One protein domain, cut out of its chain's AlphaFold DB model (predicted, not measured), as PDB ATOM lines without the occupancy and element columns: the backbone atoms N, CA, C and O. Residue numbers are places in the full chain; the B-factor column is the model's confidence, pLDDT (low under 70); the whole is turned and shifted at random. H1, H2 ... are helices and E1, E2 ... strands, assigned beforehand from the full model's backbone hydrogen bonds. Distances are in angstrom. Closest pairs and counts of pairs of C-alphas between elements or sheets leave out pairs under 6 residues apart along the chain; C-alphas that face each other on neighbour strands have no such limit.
ATOM      1  N   ALA A  12     -36.556 -14.809  32.460       87.12
ATOM      2  CA  ALA A  12     -37.572 -15.498  31.669       87.12
ATOM      3  C   ALA A  12     -38.670 -16.149  32.532       87.12
ATOM      4  O   ALA A  12     -39.751 -16.448  32.024       87.12
ATOM      5  N   PHE A  13     -38.434 -16.374  33.829       89.88
ATOM      6  CA  PHE A  13     -39.445 -16.911  34.739       89.88
ATOM      7  C   PHE A  13     -40.630 -15.948  34.913       89.88
ATOM      8  O   PHE A  13     -41.774 -16.392  34.979       89.88
ATOM      9  N   GLY A  14     -40.383 -14.631  34.911       87.25
ATOM     10  CA  GLY A  14     -41.441 -13.615  35.020       87.25
ATOM     11  C   GLY A  14     -42.438 -13.642  33.855       87.25
ATOM     12  O   GLY A  14     -43.600 -13.292  34.027       87.25
ATOM     13  N   GLU A  15     -42.000 -14.133  32.695       90.62
ATOM     14  CA  GLU A  15     -42.799 -14.244  31.468       90.62
ATOM     15  C   GLU A  15     -43.303 -15.681  31.226       90.62
ATOM     16  O   GLU A  15     -43.882 -15.990  30.188       90.62
ATOM     17  N   ALA A  16     -43.096 -16.602  32.172       92.44
ATOM     18  CA  ALA A  16     -43.350 -18.030  31.971       92.44
ATOM     19  C   ALA A  16     -44.839 -18.402  31.820       92.44
ATOM     20  O   ALA A  16     -45.150 -19.491  31.336       92.44
ATOM     21  N   LEU A  17     -45.765 -17.523  32.208       93.12
ATOM     22  CA  LEU A  17     -47.214 -17.720  32.057       93.12
ATOM     23  C   LEU A  17     -47.823 -16.884  30.921       93.12
ATOM     24  O   LEU A  17     -49.046 -16.821  30.795       93.12
ATOM     25  N   GLU A  18     -46.986 -16.250  30.100       92.81
ATOM     26  CA  GLU A  18     -47.428 -15.459  28.956       92.81
ATOM     27  C   GLU A  18     -48.008 -16.323  27.827       92.81
ATOM     28  O   GLU A  18     -48.010 -17.561  27.858       92.81
ATOM     29  N   LYS A  19     -48.513 -15.639  26.791       89.69
ATOM     30  CA  LYS A  19     -49.151 -16.277  25.633       89.69
ATOM     31  C   LYS A  19     -48.274 -17.352  24.990       89.69
ATOM     32  O   LYS A  19     -48.824 -18.358  24.570       89.69
ATOM     33  N   THR A  20     -46.954 -17.173  24.916       91.44
ATOM     34  CA  THR A  20     -46.031 -18.172  24.347       91.44
ATOM     35  C   THR A  20     -45.250 -18.848  25.471       91.44
ATOM     36  O   THR A  20     -44.589 -18.137  26.228       91.44
ATOM     37  N   PRO A  21     -45.282 -20.187  25.591       92.94
ATOM     38  CA  PRO A  21     -44.581 -20.866  26.668       92.94
ATOM     39  C   PRO A  21     -43.063 -20.838  26.447       92.94
ATOM     40  O   PRO A  21     -42.571 -20.928  25.321       92.94
ATOM     41  N   ASN A  22     -42.316 -20.753  27.543       92.31
ATOM     42  CA  ASN A  22     -40.862 -20.771  27.577       92.31
ATOM     43  C   ASN A  22     -40.344 -21.934  28.444       92.31
ATOM     44  O   ASN A  22     -41.110 -22.758  28.943       92.31
ATOM     45  N   LYS A  23     -39.020 -22.007  28.625       91.69
ATOM     46  CA  LYS A  23     -38.334 -23.099  29.341       91.69
ATOM     47  C   LYS A  23     -38.731 -23.277  30.817       91.69
ATOM     48  O   LYS A  23     -38.337 -24.275  31.409       91.69
ATOM     49  N   HIS A  24     -39.458 -22.321  31.400       93.88
ATOM     50  CA  HIS A  24     -39.899 -22.329  32.798       93.88
ATOM     51  C   HIS A  24     -41.424 -22.405  32.956       93.88
ATOM     52  O   HIS A  24     -41.925 -22.387  34.081       93.88
ATOM     53  N   SER A  25     -42.183 -22.471  31.858       94.75
ATOM     54  CA  SER A  25     -43.652 -22.444  31.888       94.75
ATOM     55  C   SER A  25     -44.280 -23.601  32.660       94.75
ATOM     56  O   SER A  25     -45.321 -23.425  33.292       94.75
ATOM     57  N   ASP A  26     -43.657 -24.777  32.645       94.50
ATOM     58  CA  ASP A  26     -44.086 -25.923  33.444       94.50
ATOM     59  C   ASP A  26     -43.921 -25.666  34.947       94.50
ATOM     60  O   ASP A  26     -44.877 -25.855  35.700       94.50
ATOM     61  N   LYS A  27     -42.758 -25.161  35.367       93.81
ATOM     62  CA  LYS A  27     -42.464 -24.795  36.762       93.81
ATOM     63  C   LYS A  27     -43.370 -23.681  37.269       93.81
ATOM     64  O   LYS A  27     -43.940 -23.786  38.354       93.81
ATOM     65  N   ALA A  28     -43.549 -22.624  36.478       95.06
ATOM     66  CA  ALA A  28     -44.409 -21.503  36.845       95.06
ATOM     67  C   ALA A  28     -45.876 -21.939  37.000       95.06
ATOM     68  O   ALA A  28     -46.548 -21.545  37.956       95.06
ATOM     69  N   LEU A  29     -46.370 -22.810  36.110       96.31
ATOM     70  CA  LEU A  29     -47.721 -23.358  36.221       96.31
ATOM     71  C   LEU A  29     -47.862 -24.307  37.418       96.31
ATOM     72  O   LEU A  29     -48.860 -24.234  38.139       96.31
ATOM     73  N   ALA A  30     -46.876 -25.175  37.656       95.69
ATOM     74  CA  ALA A  30     -46.855 -26.061  38.815       95.69
ATOM     75  C   ALA A  30     -46.888 -25.259  40.127       95.69
ATOM     76  O   ALA A  30     -47.653 -25.597  41.034       95.69
ATOM     77  N   LEU A  31     -46.137 -24.155  40.199       94.81
ATOM     78  CA  LEU A  31     -46.128 -23.243  41.339       94.81
ATOM     79  C   LEU A  31     -47.479 -22.537  41.516       94.81
ATOM     80  O   LEU A  31     -48.003 -22.505  42.628       94.81
ATOM     81  N   LEU A  32     -48.088 -22.038  40.434       95.62
ATOM     82  CA  LEU A  32     -49.408 -21.404  40.479       95.62
ATOM     83  C   LEU A  32     -50.487 -22.374  40.977       95.62
ATOM     84  O   LEU A  32     -51.261 -22.030  41.872       95.62
ATOM     85  N   ILE A  33     -50.538 -23.591  40.425       96.19
ATOM     86  CA  ILE A  33     -51.489 -24.621  40.866       96.19
ATOM     87  C   ILE A  33     -51.232 -24.967  42.333       96.19
ATOM     88  O   ILE A  33     -52.181 -25.057  43.112       96.19
ATOM     89  N   SER A  34     -49.966 -25.116  42.725       94.25
ATOM     90  CA  SER A  34     -49.607 -25.436  44.105       94.25
ATOM     91  C   SER A  34     -50.036 -24.338  45.073       94.25
ATOM     92  O   SER A  34     -50.650 -24.623  46.097       94.25
ATOM     93  N   TYR A  35     -49.794 -23.076  44.727       93.38
ATOM     94  CA  TYR A  35     -50.213 -21.932  45.525       93.38
ATOM     95  C   TYR A  35     -51.739 -21.880  45.662       93.38
ATOM     96  O   TYR A  35     -52.267 -21.837  46.771       93.38
ATOM     97  N   LYS A  36     -52.476 -21.988  44.553       94.75
ATOM     98  CA  LYS A  36     -53.943 -21.970  44.592       94.75
ATOM     99  C   LYS A  36     -54.522 -23.136  45.394       94.75
ATOM    100  O   LYS A  36     -55.414 -22.934  46.211       94.75
ATOM    101  N   CYS A  37     -54.028 -24.355  45.196       92.38
ATOM    102  CA  CYS A  37     -54.652 -25.543  45.777       92.38
ATOM    103  C   CYS A  37     -54.130 -25.932  47.165       92.38
ATOM    104  O   CYS A  37     -54.888 -26.501  47.951       92.38
ATOM    105  N   PHE A  38     -52.869 -25.651  47.500       89.56
ATOM    106  CA  PHE A  38     -52.308 -25.963  48.820       89.56
ATOM    107  C   PHE A  38     -52.288 -24.757  49.756       89.56
ATOM    108  O   PHE A  38     -52.596 -24.940  50.929       89.56
ATOM    109  N   HIS A  39     -51.976 -23.556  49.258       86.69
ATOM    110  CA  HIS A  39     -51.873 -22.354  50.093       86.69
ATOM    111  C   HIS A  39     -53.209 -21.601  50.218       86.69
ATOM    112  O   HIS A  39     -53.622 -21.283  51.326       86.69
ATOM    113  N   GLU A  40     -53.928 -21.362  49.115       90.25
ATOM    114  CA  GLU A  40     -55.280 -20.759  49.145       90.25
ATOM    115  C   GLU A  40     -56.410 -21.788  49.357       90.25
ATOM    116  O   GLU A  40     -57.587 -21.441  49.296       90.25
ATOM    117  N   ASP A  41     -56.060 -23.057  49.581       85.19
ATOM    118  CA  ASP A  41     -56.995 -24.158  49.851       85.19
ATOM    119  C   ASP A  41     -58.099 -24.360  48.786       85.19
ATOM    120  O   ASP A  41     -59.197 -24.846  49.060       85.19
ATOM    121  N   CYS A  42     -57.824 -24.009  47.526       85.69
ATOM    122  CA  CYS A  42     -58.766 -24.243  46.437       85.69
ATOM    123  C   CYS A  42     -58.868 -25.734  46.071       85.69
ATOM    124  O   CYS A  42     -57.869 -26.447  45.967       85.69
ATOM    125  N   GLY A  43     -60.084 -26.194  45.768       82.62
ATOM    126  CA  GLY A  43     -60.342 -27.589  45.400       82.62
ATOM    127  C   GLY A  43     -59.875 -27.992  43.993       82.62
ATOM    128  O   GLY A  43     -59.452 -27.171  43.175       82.62
ATOM    129  N   MET A  44     -60.037 -29.283  43.682       89.06
ATOM    130  CA  MET A  44     -59.653 -29.895  42.397       89.06
ATOM    131  C   MET A  44     -60.198 -29.160  41.161       89.06
ATOM    132  O   MET A  44     -59.521 -29.099  40.138       89.06
ATOM    133  N   SER A  45     -61.387 -28.555  41.239       85.75
ATOM    134  CA  SER A  45     -61.967 -27.799  40.120       85.75
ATOM    135  C   SER A  45     -61.101 -26.616  39.682       85.75
ATOM    136  O   SER A  45     -61.039 -26.317  38.493       85.75
ATOM    137  N   THR A  46     -60.419 -25.953  40.620       91.44
ATOM    138  CA  THR A  46     -59.507 -24.841  40.313       91.44
ATOM    139  C   THR A  46     -58.257 -25.359  39.610       91.44
ATOM    140  O   THR A  46     -57.847 -24.795  38.598       91.44
ATOM    141  N   CYS A  47     -57.701 -26.479  40.083       92.94
ATOM    142  CA  CYS A  47     -56.574 -27.164  39.448       92.94
ATOM    143  C   CYS A  47     -56.890 -27.567  37.997       92.94
ATOM    144  O   CYS A  47     -56.126 -27.256  37.080       92.94
ATOM    145  N   GLU A  48     -58.044 -28.206  37.774       92.31
ATOM    146  CA  GLU A  48     -58.502 -28.611  36.439       92.31
ATOM    147  C   GLU A  48     -58.790 -27.401  35.544       92.31
ATOM    148  O   GLU A  48     -58.426 -27.413  34.368       92.31
ATOM    149  N   GLY A  49     -59.399 -26.348  36.098       93.81
ATOM    150  CA  GLY A  49     -59.693 -25.106  35.386       93.81
ATOM    151  C   GLY A  49     -58.432 -24.395  34.897       93.81
ATOM    152  O   GLY A  49     -58.340 -24.078  33.712       93.81
ATOM    153  N   LEU A  50     -57.442 -24.209  35.776       95.06
ATOM    154  CA  LEU A  50     -56.141 -23.631  35.421       95.06
ATOM    155  C   LEU A  50     -55.438 -24.476  34.356       95.06
ATOM    156  O   LEU A  50     -55.043 -23.955  33.316       95.06
ATOM    157  N   SER A  51     -55.357 -25.791  34.573       93.94
ATOM    158  CA  SER A  51     -54.711 -26.713  33.633       93.94
ATOM    159  C   SER A  51     -55.371 -26.674  32.252       93.94
ATOM    160  O   SER A  51     -54.682 -26.628  31.239       93.94
ATOM    161  N   ALA A  52     -56.705 -26.664  32.186       94.50
ATOM    162  CA  ALA A  52     -57.437 -26.604  30.924       94.50
ATOM    163  C   ALA A  52     -57.274 -25.250  30.216       94.50
ATOM    164  O   ALA A  52     -57.114 -25.223  28.994       94.50
ATOM    165  N   ALA A  53     -57.296 -24.144  30.965       94.25
ATOM    166  CA  ALA A  53     -57.131 -22.800  30.419       94.25
ATOM    167  C   ALA A  53     -55.735 -22.605  29.813       94.25
ATOM    168  O   ALA A  53     -55.637 -22.217  28.651       94.25
ATOM    169  N   PHE A  54     -54.672 -22.949  30.549       95.12
ATOM    170  CA  PHE A  54     -53.294 -22.853  30.051       95.12
ATOM    171  C   PHE A  54     -53.011 -23.840  28.922       95.12
ATOM    172  O   PHE A  54     -52.357 -23.489  27.942       95.12
ATOM    173  N   LYS A  55     -53.571 -25.055  28.997       94.44
ATOM    174  CA  LYS A  55     -53.467 -26.014  27.898       94.44
ATOM    175  C   LYS A  55     -54.027 -25.423  26.607       94.44
ATOM    176  O   LYS A  55     -53.330 -25.431  25.597       94.44
ATOM    177  N   LYS A  56     -55.241 -24.864  26.656       92.62
ATOM    178  CA  LYS A  56     -55.867 -24.213  25.501       92.62
ATOM    179  C   LYS A  56     -55.065 -22.997  25.029       92.62
ATOM    180  O   LYS A  56     -54.824 -22.879  23.835       92.62
ATOM    181  N   LEU A  57     -54.639 -22.136  25.959       92.69
ATOM    182  CA  LEU A  57     -53.854 -20.935  25.660       92.69
ATOM    183  C   LEU A  57     -52.639 -21.271  24.795       92.69
ATOM    184  O   LEU A  57     -52.436 -20.620  23.779       92.69
ATOM    185  N   TRP A  58     -51.871 -22.297  25.175       93.94
ATOM    186  CA  TRP A  58     -50.628 -22.652  24.494       93.94
ATOM    187  C   TRP A  58     -50.822 -23.507  23.233       93.94
ATOM    188  O   TRP A  58     -50.045 -23.373  22.291       93.94
ATOM    189  N   GLU A  59     -51.879 -24.326  23.148       91.44
ATOM    190  CA  GLU A  59     -52.207 -25.100  21.930       91.44
ATOM    191  C   GLU A  59     -52.636 -24.225  20.733       91.44
ATOM    192  O   GLU A  59     -52.667 -24.712  19.601       91.44
ATOM    193  N   GLU A  60     -52.992 -22.959  20.971       86.19
ATOM    194  CA  GLU A  60     -53.497 -22.019  19.957       86.19
ATOM    195  C   GLU A  60     -52.430 -21.026  19.445       86.19
ATOM    196  O   GLU A  60     -52.730 -20.190  18.595       86.19
ATOM    197  N   VAL A  61     -51.191 -21.089  19.946       85.44
ATOM    198  CA  VAL A  61     -50.165 -20.050  19.712       85.44
ATOM    199  C   VAL A  61     -49.430 -20.223  18.388       85.44
ATOM    200  O   VAL A  61     -49.320 -19.269  17.623       85.44
ATOM    201  N   ASP A  62     -48.897 -21.420  18.144       82.62
ATOM    202  CA  ASP A  62     -48.000 -21.707  17.018       82.62
ATOM    203  C   ASP A  62     -48.313 -23.086  16.423       82.62
ATOM    204  O   ASP A  62     -47.571 -24.056  16.596       82.62
ATOM    205  N   GLY A  63     -49.482 -23.185  15.782       80.62
ATOM    206  CA  GLY A  63     -49.945 -24.402  15.110       80.62
ATOM    207  C   GLY A  63     -49.882 -25.644  16.005       80.62
ATOM    208  O   GLY A  63     -50.582 -25.739  17.014       80.62
ATOM    209  N   ASP A  64     -49.032 -26.600  15.623       83.00
ATOM    210  CA  ASP A  64     -48.851 -27.869  16.337       83.00
ATOM    211  C   ASP A  64     -47.610 -27.901  17.253       83.00
ATOM    212  O   ASP A  64     -47.394 -28.901  17.939       83.00
ATOM    213  N   THR A  65     -46.807 -26.827  17.324       86.81
ATOM    214  CA  THR A  65     -45.533 -26.793  18.078       86.81
ATOM    215  C   THR A  65     -45.719 -27.129  19.565       86.81
ATOM    216  O   THR A  65     -44.918 -27.867  20.144       86.81
ATOM    217  N   PHE A  66     -46.793 -26.636  20.187       90.81
ATOM    218  CA  PHE A  66     -47.057 -26.803  21.623       90.81
ATOM    219  C   PHE A  66     -48.153 -27.833  21.926       90.81
ATOM    220  O   PHE A  66     -48.848 -27.756  22.942       90.81
ATOM    221  N   ARG A  67     -48.313 -28.827  21.044       88.94
ATOM    222  CA  ARG A  67     -49.222 -29.961  21.246       88.94
ATOM    223  C   ARG A  67     -48.448 -31.202  21.682       88.94
ATOM    224  O   ARG A  67     -47.406 -31.532  21.132       88.94
ATOM    225  N   GLY A  68     -48.987 -31.931  22.656       88.62
ATOM    226  CA  GLY A  68     -48.413 -33.199  23.118       88.62
ATOM    227  C   GLY A  68     -47.446 -33.061  24.297       88.62
ATOM    228  O   GLY A  68     -47.567 -32.150  25.113       88.62
ATOM    229  N   LYS A  69     -46.532 -34.027  24.440       91.94
ATOM    230  CA  LYS A  69     -45.655 -34.157  25.613       91.94
ATOM    231  C   LYS A  69     -44.588 -33.057  25.634       91.94
ATOM    232  O   LYS A  69     -43.858 -32.908  24.658       91.94
ATOM    233  N   TRP A  70     -44.478 -32.345  26.755       95.19
ATOM    234  CA  TRP A  70     -43.464 -31.310  26.967       95.19
ATOM    235  C   TRP A  70     -42.048 -31.890  26.946       95.19
ATOM    236  O   TRP A  70     -41.769 -32.847  27.676       95.19
ATOM    237  N   HIS A  71     -41.175 -31.338  26.107       92.38
ATOM    238  CA  HIS A  71     -39.763 -31.708  26.024       92.38
ATOM    239  C   HIS A  71     -38.939 -30.630  25.307       92.38
ATOM    240  O   HIS A  71     -39.472 -29.809  24.561       92.38
ATOM    241  N   TYR A  72     -37.622 -30.658  25.503       92.38
ATOM    242  CA  TYR A  72     -36.692 -29.879  24.691       92.38
ATOM    243  C   TYR A  72     -36.329 -30.665  23.427       92.38
ATOM    244  O   TYR A  72     -35.949 -31.832  23.511       92.38
ATOM    245  N   ASN A  73     -36.469 -30.043  22.257       90.50
ATOM    246  CA  ASN A  73     -36.082 -30.621  20.978       90.50
ATOM    247  C   ASN A  73     -34.670 -30.143  20.607       90.50
ATOM    248  O   ASN A  73     -34.494 -29.020  20.132       90.50
ATOM    249  N   ASP A  74     -33.674 -31.015  20.779       89.00
ATOM    250  CA  ASP A  74     -32.268 -30.706  20.494       89.00
ATOM    251  C   ASP A  74     -32.003 -30.394  19.013       89.00
ATOM    252  O   ASP A  74     -31.173 -29.546  18.694       89.00
ATOM    253  N   ALA A  75     -32.717 -31.026  18.078       89.44
ATOM    254  CA  ALA A  75     -32.508 -30.785  16.647       89.44
ATOM    255  C   ALA A  75     -32.972 -29.383  16.223       89.44
ATOM    256  O   ALA A  75     -32.398 -28.778  15.321       89.44
ATOM    257  N   ARG A  76     -34.019 -28.868  16.876       87.25
ATOM    258  CA  ARG A  76     -34.605 -27.549  16.597       87.25
ATOM    259  C   ARG A  76     -34.194 -26.471  17.601       87.25
ATOM    260  O   ARG A  76     -34.589 -25.324  17.422       87.25
ATOM    261  N   GLN A  77     -33.433 -26.840  18.636       90.50
ATOM    262  CA  GLN A  77     -32.991 -25.969  19.731       90.50
ATOM    263  C   GLN A  77     -34.143 -25.165  20.360       90.50
ATOM    264  O   GLN A  77     -34.029 -23.967  20.616       90.50
ATOM    265  N   ARG A  78     -35.292 -25.819  20.575       88.88
ATOM    266  CA  ARG A  78     -36.491 -25.186  21.145       88.88
ATOM    267  C   ARG A  78     -37.310 -26.160  21.979       88.88
ATOM    268  O   ARG A  78     -37.240 -27.369  21.775       88.88
ATOM    269  N   TRP A  79     -38.119 -25.626  22.886       91.00
ATOM    270  CA  TRP A  79     -39.102 -26.411  23.630       91.00
ATOM    271  C   TRP A  79     -40.343 -26.693  22.778       91.00
ATOM    272  O   TRP A  79     -40.829 -25.809  22.077       91.00
ATOM    273  N   GLU A  80     -40.838 -27.929  22.839       92.19
ATOM    274  CA  GLU A  80     -42.015 -28.402  22.107       92.19
ATOM    275  C   GLU A  80     -42.947 -29.205  23.033       92.19
ATOM    276  O   GLU A  80     -42.545 -29.740  24.071       92.19
ATOM    277  N   GLY A  81     -44.217 -29.306  22.642       91.62
ATOM    278  CA  GLY A  81     -45.275 -29.897  23.462       91.62
ATOM    279  C   GLY A  81     -45.930 -28.897  24.412       91.62
ATOM    280  O   GLY A  81     -45.608 -27.713  24.415       91.62
ATOM    281  N   ASN A  82     -46.889 -29.353  25.213       94.88
ATOM    282  CA  ASN A  82     -47.631 -28.473  26.111       94.88
ATOM    283  C   ASN A  82     -47.070 -28.556  27.540       94.88
ATOM    284  O   ASN A  82     -47.063 -29.664  28.084       94.88
ATOM    285  N   PRO A  83     -46.687 -27.443  28.196       95.94
ATOM    286  CA  PRO A  83     -46.168 -27.477  29.566       95.94
ATOM    287  C   PRO A  83     -47.129 -28.105  30.587       95.94
ATOM    288  O   PRO A  83     -46.680 -28.706  31.556       95.94
ATOM    289  N   VAL A  84     -48.450 -28.075  30.349       95.62
ATOM    290  CA  VAL A  84     -49.434 -28.786  31.195       95.62
ATOM    291  C   VAL A  84     -49.191 -30.301  31.199       95.62
ATOM    292  O   VAL A  84     -49.533 -30.994  32.155       95.62
ATOM    293  N   CYS A  85     -48.599 -30.836  30.133       94.81
ATOM    294  CA  CYS A  85     -48.247 -32.244  29.982       94.81
ATOM    295  C   CYS A  85     -46.839 -32.585  30.507       94.81
ATOM    296  O   CYS A  85     -46.368 -33.696  30.251       94.81
ATOM    297  N   SER A  86     -46.162 -31.672  31.212       95.38
ATOM    298  CA  SER A  86     -44.897 -31.963  31.893       95.38
ATOM    299  C   SER A  86     -45.107 -32.903  33.087       95.38
ATOM    300  O   SER A  86     -46.196 -32.978  33.658       95.38
ATOM    301  N   ALA A  87     -44.058 -33.629  33.483       92.12
ATOM    302  CA  ALA A  87     -44.122 -34.504  34.655       92.12
ATOM    303  C   ALA A  87     -44.446 -33.712  35.934       92.12
ATOM    304  O   ALA A  87     -45.316 -34.111  36.699       92.12
ATOM    305  N   GLU A  88     -43.818 -32.548  36.101       92.25
ATOM    306  CA  GLU A  88     -43.972 -31.692  37.277       92.25
ATOM    307  C   GLU A  88     -45.420 -31.217  37.466       92.25
ATOM    308  O   GLU A  88     -45.997 -31.370  38.545       92.25
ATOM    309  N   VAL A  89     -46.064 -30.733  36.399       94.88
ATOM    310  CA  VAL A  89     -47.469 -30.304  36.465       94.88
ATOM    311  C   VAL A  89     -48.391 -31.496  36.737       94.88
ATOM    312  O   VAL A  89     -49.316 -31.389  37.546       94.88
ATOM    313  N   GLN A  90     -48.142 -32.651  36.115       95.94
ATOM    314  CA  GLN A  90     -48.954 -33.853  36.341       95.94
ATOM    315  C   GLN A  90     -48.833 -34.391  37.775       95.94
ATOM    316  O   GLN A  90     -49.841 -34.808  38.355       95.94
ATOM    317  N   ASP A  91     -47.645 -34.332  38.376       94.38
ATOM    318  CA  ASP A  91     -47.413 -34.744  39.762       94.38
ATOM    319  C   ASP A  91     -48.112 -33.813  40.762       94.38
ATOM    320  O   ASP A  91     -48.729 -34.289  41.724       94.38
ATOM    321  N   ILE A  92     -48.125 -32.500  40.504       93.62
ATOM    322  CA  ILE A  92     -48.907 -31.544  41.299       93.62
ATOM    323  C   ILE A  92     -50.409 -31.810  41.160       93.62
ATOM    324  O   ILE A  92     -51.099 -31.918  42.174       93.62
ATOM    325  N   ILE A  93     -50.929 -31.999  39.941       94.00
ATOM    326  CA  ILE A  93     -52.349 -32.332  39.715       94.00
ATOM    327  C   ILE A  93     -52.734 -33.602  40.487       94.00
ATOM    328  O   ILE A  93     -53.784 -33.665  41.137       94.00
ATOM    329  N   LYS A  94     -51.879 -34.627  40.445       93.06
ATOM    330  CA  LYS A  94     -52.080 -35.874  41.186       93.06
ATOM    331  C   LYS A  94     -52.074 -35.634  42.698       93.06
ATOM    332  O   LYS A  94     -52.936 -36.169  43.395       93.06
ATOM    333  N   SER A  95     -51.168 -34.803  43.201       90.31
ATOM    334  CA  SER A  95     -51.086 -34.449  44.623       90.31
ATOM    335  C   SER A  95     -52.323 -33.679  45.100       90.31
ATOM    336  O   SER A  95     -52.894 -34.022  46.134       90.31
ATOM    337  N   VAL A  96     -52.820 -32.717  44.313       89.06
ATOM    338  CA  VAL A  96     -54.077 -31.998  44.599       89.06
ATOM    339  C   VAL A  96     -55.264 -32.959  44.623       89.06
ATOM    340  O   VAL A  96     -56.126 -32.870  45.502       89.06
ATOM    341  N   ARG A  97     -55.303 -33.926  43.698       87.06
ATOM    342  CA  ARG A  97     -56.332 -34.972  43.690       87.06
ATOM    343  C   ARG A  97     -56.277 -35.821  44.958       87.06
ATOM    344  O   ARG A  97     -57.326 -36.110  45.529       87.06
ATOM    345  N   HIS A  98     -55.085 -36.218  45.404       86.00
ATOM    346  CA  HIS A  98     -54.923 -36.973  46.646       86.00
ATOM    347  C   HIS A  98     -55.386 -36.171  47.862       86.00
ATOM    348  O   HIS A  98     -56.203 -36.701  48.608       86.00
ATOM    349  N   LYS A  99     -54.974 -34.900  47.991       85.00
ATOM    350  CA  LYS A  99     -55.451 -33.976  49.034       85.00
ATOM    351  C   LYS A  99     -56.981 -33.885  49.049       85.00
ATOM    352  O   LYS A  99     -57.625 -34.150  50.057       85.00
ATOM    353  N   THR A 100     -57.575 -33.596  47.891       75.38
ATOM    354  CA  THR A 100     -59.034 -33.439  47.762       75.38
ATOM    355  C   THR A 100     -59.782 -34.723  48.146       75.38
ATOM    356  O   THR A 100     -60.863 -34.668  48.730       75.38
ATOM    357  N   ASN A 101     -59.216 -35.892  47.828       71.75
ATOM    358  CA  ASN A 101     -59.801 -37.183  48.180       71.75
ATOM    359  C   ASN A 101     -59.598 -37.550  49.663       71.75
ATOM    360  O   ASN A 101     -60.483 -38.180  50.241       71.75
ATOM    361  N   SER A 102     -58.464 -37.190  50.279       63.16
ATOM    362  CA  SER A 102     -58.157 -37.486  51.687       63.16
ATOM    363  C   SER A 102     -58.911 -36.596  52.666       63.16
ATOM    364  O   SER A 102     -59.286 -37.060  53.741       63.16
ATOM    365  N   ASP A 103     -59.194 -35.351  52.278       55.41
ATOM    366  CA  ASP A 103     -59.939 -34.400  53.111       55.41
ATOM    367  C   ASP A 103     -61.431 -34.750  53.216       55.41
ATOM    368  O   ASP A 103     -62.183 -34.075  53.917       55.41
ATOM    369  N   GLY A 104     -61.867 -35.834  52.553       48.06
ATOM    370  CA  GLY A 104     -63.236 -36.330  52.625       48.06
ATOM    371  C   GLY A 104     -64.234 -35.235  52.274       48.06
ATOM    372  O   GLY A 104     -65.248 -35.123  52.958       48.06
TER     373      GLY A 104
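What this domain is: This is residues 12 to 104 of the 569 residues of an uncharacterized protein of Suillus luteus UH-Slu-Lm8-n1 (UniProt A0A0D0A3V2). Three helices, H2, H3 and H4, lie side by side in an up-and-down bundle, each running against the one before it, and a small hairpin of strands, E1 and E2, extends one end of this rod. H3 joins the other two loosely, through its first residues, and the short H1 sits beside the beginning of H2. The 93 printed residues hold four named helices and two named strands in the order H1, H2, H3, E1, E2, H4; the two-stranded sheet is antiparallel and the class is mostly helix. The whole is compact, with a radius of gyration of the C-alphas of 13.6 A and spans of 47 by 22 by 20 A.

How they stand to each other: H1, residues 12 to 15, is close to but not clearly touching H2, residues 25 to 39; their closest C-alphas, of Phe 13 and Ala 28, are 7.1 A apart. H2, with residues 33 to 37 alone, touches residues 44 to 50 of H3, residues 44 to 59, closest at the C-alphas of Ile 33 and Cys 47, 5.9 A; this helical hairpin has a shallow tilt of 17 degrees, opposite ways. E1, residues 71 to 73, and E2, residues 78 to 80, form an antiparallel hairpin, with N 71 and O 80 at 2.9 A, within hydrogen-bond range. H4, residues 87 to 102, touches H2 at a shallow tilt of 14 degrees, the same way, closest at the C-alphas of Ala 30 and Val 89, 4.9 A. In H2, H3 and H4 every O i to N i+4 pair is within hydrogen-bond range; H1 is too short for one.

Where its parts are: H1 begins at C-alpha 12, (-37.572, -15.498, 31.669). H2 is 20.0 A long, H3 and H4 22.3 A each. H4 ends at C-alpha 102, (-58.157, -37.486, 51.687).

The domain as a whole: The C-alphas farthest apart, of Ala 75 and Gly 104, are 47.6 A apart. The printed part has no cut; the link from H3 to E1 is long. Residues 102 to 104 have pLDDT under 70.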